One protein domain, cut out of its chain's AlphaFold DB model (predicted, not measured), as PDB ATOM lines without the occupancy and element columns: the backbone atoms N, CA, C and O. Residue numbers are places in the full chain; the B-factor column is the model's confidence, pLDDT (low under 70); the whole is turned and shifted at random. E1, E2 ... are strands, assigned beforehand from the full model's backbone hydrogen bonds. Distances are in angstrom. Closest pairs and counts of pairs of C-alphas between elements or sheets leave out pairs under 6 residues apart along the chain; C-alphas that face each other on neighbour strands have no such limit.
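This is residues 25 to 65 of the 132 residues of the protein "DUF1080 domain-containing protein" of Porphyromonadaceae bacterium KHP3R9 (UniProt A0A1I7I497). The domain is one two-stranded hairpin, E1 and E2, sharply folded over into a V, with both strands bending where the V turns. Before it, the long unnamed stretch of residues 25 to 36 passes across the open side of the V on its way into E1, and residues 61 to 65 run on as a tail after E2. The printed part has 41 residues, with no named helix and two named strands in the order E1, E2, which form one antiparallel sheet; the class is all strand. It is only just compact, close to loose, with a radius of gyration of the C-alphas of 10.6 A and spans of 29 by 21 by 14 A.

E1, residues 37 to 46, bends by 121 degrees at residue 40. A tight link of two residues joins it to E2, residues 49 to 60, which bends by 132 degrees at residue 54. The two strands form a hairpin and are antiparallel neighbours, with 119 degrees between their directions. On the near side of the link, the C-alphas of Leu 45 and Ile 50 face each other at 4.7 A, and N 44 and O 51 are within hydrogen-bond range at 2.9 A. At the other end, the C-alphas of Trp 37 and Leu 60 face each other at 4.6 A, and N 38 and O 59 are within hydrogen-bond range at 2.8 A.

E1 begins at C-alpha 37, (-50.863, 15.859, -35.818), and measures 15.7 A from first to last C-alpha. E2 begins at C-alpha 49, (-41.406, 22.518, -27.659), and ends at C-alpha 60, (-55.089, 16.323, -34.084), 16.3 A away.

The two C-alphas farthest apart are those of Lys 25 and Asp 54, at 30.8 A. The printed part has no cut. The mean pLDDT of the printed part is 94.8, and no printed residue is under 70.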
ATOM      1  N   LYS A  25     -56.056  10.090 -18.577       86.88
ATOM      2  CA  LYS A  25     -55.286  11.156 -19.222       86.88
ATOM      3  C   LYS A  25     -54.693  10.631 -20.525       86.88
ATOM      4  O   LYS A  25     -53.908   9.683 -20.530       86.88
ATOM      5  N   ARG A  26     -55.072  11.247 -21.644       91.06
ATOM      6  CA  ARG A  26     -54.463  11.000 -22.953       91.06
ATOM      7  C   ARG A  26     -53.425  12.083 -23.217       91.06
ATOM      8  O   ARG A  26     -53.774  13.253 -23.327       91.06
ATOM      9  N   ILE A  27     -52.165  11.686 -23.359       92.75
ATOM     10  CA  ILE A  27     -51.092  12.590 -23.783       92.75
ATOM     11  C   ILE A  27     -51.290  12.890 -25.275       92.75
ATOM     12  O   ILE A  27     -51.328  11.966 -26.090       92.75
ATOM     13  N   LEU A  28     -51.469  14.167 -25.624       95.06
ATOM     14  CA  LEU A  28     -51.638  14.610 -27.017       95.06
ATOM     15  C   LEU A  28     -50.308  14.995 -27.679       95.06
ATOM     16  O   LEU A  28     -50.193  14.955 -28.903       95.06
ATOM     17  N   PHE A  29     -49.300  15.331 -26.878       96.12
ATOM     18  CA  PHE A  29     -47.942  15.610 -27.320       96.12
ATOM     19  C   PHE A  29     -46.966  15.208 -26.212       96.12
ATOM     20  O   PHE A  29     -47.132  15.609 -25.063       96.12
ATOM     21  N   ASP A  30     -45.989  14.371 -26.553       93.69
ATOM     22  CA  ASP A  30     -45.037  13.755 -25.620       93.69
ATOM     23  C   ASP A  30     -43.631  14.376 -25.690       93.69
ATOM     24  O   ASP A  30     -42.708  13.880 -25.049       93.69
ATOM     25  N   GLY A  31     -43.456  15.444 -26.477       95.31
ATOM     26  CA  GLY A  31     -42.158  16.073 -26.729       95.31
ATOM     27  C   GLY A  31     -41.352  15.439 -27.866       95.31
ATOM     28  O   GLY A  31     -40.387  16.039 -28.330       95.31
ATOM     29  N   GLY A  32     -41.730  14.248 -28.343       95.25
ATOM     30  CA  GLY A  32     -40.897  13.453 -29.244       95.25
ATOM     31  C   GLY A  32     -41.093  13.760 -30.726       95.25
ATOM     32  O   GLY A  32     -40.124  13.911 -31.465       95.25
ATOM     33  N   ASN A  33     -42.342  13.796 -31.196       94.81
ATOM     34  CA  ASN A  33     -42.654  14.031 -32.609       94.81
ATOM     35  C   ASN A  33     -44.101  14.509 -32.819       94.81
ATOM     36  O   ASN A  33     -44.916  14.532 -31.901       94.81
ATOM     37  N   LEU A  34     -44.427  14.865 -34.066       96.25
ATOM     38  CA  LEU A  34     -45.742  15.378 -34.466       96.25
ATOM     39  C   LEU A  34     -46.588  14.337 -35.225       96.25
ATOM     40  O   LEU A  34     -47.520  14.705 -35.934       96.25
ATOM     41  N   ALA A  35     -46.305  13.032 -35.113       94.69
ATOM     42  CA  ALA A  35     -46.983  12.004 -35.917       94.69
ATOM     43  C   ALA A  35     -48.508  11.983 -35.708       94.69
ATOM     44  O   ALA A  35     -49.258  11.744 -36.660       94.69
ATOM     45  N   GLY A  36     -48.966  12.296 -34.490       95.00
ATOM     46  CA  GLY A  36     -50.383  12.425 -34.139       95.00
ATOM     47  C   GLY A  36     -51.087  13.653 -34.726       95.00
ATOM     48  O   GLY A  36     -52.304  13.752 -34.612       95.00
ATOM     49  N   TRP A  37     -50.360  14.561 -35.378       96.62
ATOM     50  CA  TRP A  37     -50.863  15.859 -35.818       96.62
ATOM     51  C   TRP A  37     -50.727  16.037 -37.332       96.62
ATOM     52  O   TRP A  37     -49.784  15.554 -37.965       96.62
ATOM     53  N   LEU A  38     -51.715  16.689 -37.935       96.25
ATOM     54  CA  LEU A  38     -51.593  17.353 -39.229       96.25
ATOM     55  C   LEU A  38     -51.041  18.752 -38.976       96.25
ATOM     56  O   LEU A  38     -51.463  19.409 -38.029       96.25
ATOM     57  N   THR A  39     -50.100  19.184 -39.805       96.50
ATOM     58  CA  THR A  39     -49.414  20.471 -39.669       96.50
ATOM     59  C   THR A  39     -49.562  21.264 -40.956       96.50
ATOM     60  O   THR A  39     -49.331  20.723 -42.037       96.50
ATOM     61  N   GLU A  40     -49.896  22.542 -40.840       95.88
ATOM     62  CA  GLU A  40     -50.001  23.480 -41.957       95.88
ATOM     63  C   GLU A  40     -49.168  24.730 -41.639       95.88
ATOM     64  O   GLU A  40     -49.100  25.150 -40.484       95.88
ATOM     65  N   GLY A  41     -48.532  25.330 -42.648       95.75
ATOM     66  CA  GLY A  41     -47.701  26.523 -42.455       95.75
ATOM     67  C   GLY A  41     -46.428  26.269 -41.636       95.75
ATOM     68  O   GLY A  41     -45.850  25.180 -41.675       95.75
ATOM     69  N   THR A  42     -45.967  27.299 -40.922       96.75
ATOM     70  CA  THR A  42     -44.707  27.274 -40.168       96.75
ATOM     71  C   THR A  42     -44.911  26.623 -38.795       96.75
ATOM     72  O   THR A  42     -45.329  27.277 -37.839       96.75
ATOM     73  N   VAL A  43     -44.589  25.330 -38.696       97.50
ATOM     74  CA  VAL A  43     -44.604  24.545 -37.450       97.50
ATOM     75  C   VAL A  43     -43.259  23.847 -37.279       97.50
ATOM     76  O   VAL A  43     -42.843  23.079 -38.144       97.50
ATOM     77  N   ASN A  44     -42.590  24.086 -36.154       96.06
ATOM     78  CA  ASN A  44     -41.286  23.507 -35.840       96.06
ATOM     79  C   ASN A  44     -41.315  22.809 -34.479       96.06
ATOM     80  O   ASN A  44     -41.994  23.254 -33.558       96.06
ATOM     81  N   LEU A  45     -40.540  21.735 -34.342       97.06
ATOM     82  CA  LEU A  45     -40.314  21.043 -33.074       97.06
ATOM     83  C   LEU A  45     -38.832  21.162 -32.708       97.06
ATOM     84  O   LEU A  45     -37.984  20.638 -33.428       97.06
ATOM     85  N   SER A  46     -38.531  21.831 -31.596       96.81
ATOM     86  CA  SER A  46     -37.182  21.923 -31.019       96.81
ATOM     87  C   SER A  46     -37.265  21.784 -29.511       96.81
ATOM     88  O   SER A  46     -38.177  22.333 -28.902       96.81
ATOM     89  N   ASP A  47     -36.328  21.057 -28.906       95.69
ATOM     90  CA  ASP A  47     -36.217  20.931 -27.445       95.69
ATOM     91  C   ASP A  47     -37.532  20.518 -26.759       95.69
ATOM     92  O   ASP A  47     -37.870  20.989 -25.678       95.69
ATOM     93  N   SER A  48     -38.289  19.618 -27.401       96.69
ATOM     94  CA  SER A  48     -39.619  19.165 -26.951       96.69
ATOM     95  C   SER A  48     -40.692  20.262 -26.887       96.69
ATOM     96  O   SER A  48     -41.735  20.067 -26.269       96.69
ATOM     97  N   VAL A  49     -40.469  21.399 -27.547       96.88
ATOM     98  CA  VAL A  49     -41.406  22.518 -27.659       96.88
ATOM     99  C   VAL A  49     -41.841  22.680 -29.110       96.88
ATOM    100  O   VAL A  49     -41.026  22.702 -30.036       96.88
ATOM    101  N   ILE A  50     -43.149  22.813 -29.301       97.69
ATOM    102  CA  ILE A  50     -43.738  23.167 -30.589       97.69
ATOM    103  C   ILE A  50     -43.684  24.689 -30.730       97.69
ATOM    104  O   ILE A  50     -44.277  25.412 -29.932       97.69
ATOM    105  N   GLY A  51     -42.987  25.166 -31.756       96.62
ATOM    106  CA  GLY A  51     -43.020  26.553 -32.202       96.62
ATOM    107  C   GLY A  51     -43.941  26.705 -33.407       96.62
ATOM    108  O   GLY A  51     -43.840  25.937 -34.365       96.62
ATOM    109  N   MET A  52     -44.813  27.709 -33.375       96.62
ATOM    110  CA  MET A  52     -45.670  28.086 -34.500       96.62
ATOM    111  C   MET A  52     -45.444  29.559 -34.829       96.62
ATOM    112  O   MET A  52     -45.313  30.380 -33.923       96.62
ATOM    113  N   ALA A  53     -45.379  29.875 -36.119       94.69
ATOM    114  CA  ALA A  53     -45.241  31.235 -36.626       94.69
ATOM    115  C   ALA A  53     -46.156  31.437 -37.840       94.69
ATOM    116  O   ALA A  53     -46.655  30.468 -38.419       94.69
ATOM    117  N   ASP A  54     -46.359  32.693 -38.235       90.69
ATOM    118  CA  ASP A  54     -47.232  33.070 -39.350       90.69
ATOM    119  C   ASP A  54     -48.643  32.459 -39.199       90.69
ATOM    120  O   ASP A  54     -49.250  32.530 -38.135       90.69
ATOM    121  N   ALA A  55     -49.165  31.829 -40.255       91.44
ATOM    122  CA  ALA A  55     -50.417  31.074 -40.246       91.44
ATOM    123  C   ALA A  55     -50.214  29.584 -39.883       91.44
ATOM    124  O   ALA A  55     -50.918  28.715 -40.402       91.44
ATOM    125  N   GLY A  56     -49.212  29.278 -39.051       96.06
ATOM    126  CA  GLY A  56     -48.917  27.929 -38.576       96.06
ATOM    127  C   GLY A  56     -50.087  27.323 -37.798       96.06
ATOM    128  O   GLY A  56     -50.703  27.982 -36.962       96.06
ATOM    129  N   LYS A  57     -50.401  26.056 -38.075       95.88
ATOM    130  CA  LYS A  57     -51.563  25.366 -37.506       95.88
ATOM    131  C   LYS A  57     -51.289  23.884 -37.301       95.88
ATOM    132  O   LYS A  57     -50.618  23.241 -38.109       95.88
ATOM    133  N   MET A  58     -51.868  23.336 -36.235       96.75
ATOM    134  CA  MET A  58     -51.839  21.910 -35.936       96.75
ATOM    135  C   MET A  58     -53.238  21.366 -35.642       96.75
ATOM    136  O   MET A  58     -53.942  21.892 -34.783       96.75
ATOM    137  N   THR A  59     -53.608  20.269 -36.305       96.44
ATOM    138  CA  THR A  59     -54.891  19.573 -36.111       96.44
ATOM    139  C   THR A  59     -54.646  18.126 -35.693       96.44
ATOM    140  O   THR A  59     -53.877  17.405 -36.331       96.44
ATOM    141  N   LEU A  60     -55.276  17.677 -34.606       96.25
ATOM    142  CA  LEU A  60     -55.089  16.323 -34.084       96.25
ATOM    143  C   LEU A  60     -55.750  15.283 -35.007       96.25
ATOM    144  O   LEU A  60     -56.926  15.398 -35.342       96.25
ATOM    145  N   LYS A  61     -55.015  14.234 -35.388       95.25
ATOM    146  CA  LYS A  61     -55.523  13.161 -36.258       95.25
ATOM    147  C   LYS A  61     -56.431  12.202 -35.496       95.25
ATOM    148  O   LYS A  61     -56.111  11.796 -34.378       95.25
ATOM    149  N   ASN A  62     -57.488  11.733 -36.169       89.38
ATOM    150  CA  ASN A  62     -58.322  10.597 -35.749       89.38
ATOM    151  C   ASN A  62     -58.748  10.667 -34.274       89.38
ATOM    152  O   ASN A  62     -58.653   9.686 -33.530       89.38
ATOM    153  N   ALA A  63     -59.154  11.852 -33.825       87.50
ATOM    154  CA  ALA A  63     -59.532  12.088 -32.446       87.50
ATOM    155  C   ALA A  63     -60.837  12.876 -32.386       87.50
ATOM    156  O   ALA A  63     -60.979  13.922 -33.011       87.50
ATOM    157  N   THR A  64     -61.774  12.368 -31.597       91.12
ATOM    158  CA  THR A  64     -63.053  13.014 -31.322       91.12
ATOM    159  C   THR A  64     -63.251  12.990 -29.818       91.12
ATOM    160  O   THR A  64     -63.103  11.941 -29.191       91.12
ATOM    161  N   PHE A  65     -63.552  14.152 -29.248       93.12
ATOM    162  CA  PHE A  65     -63.831  14.323 -27.828       93.12
ATOM    163  C   PHE A  65     -65.163  15.055 -27.679       93.12
ATOM    164  O   PHE A  65     -65.473  15.930 -28.488       93.12
TER     165      PHE A  65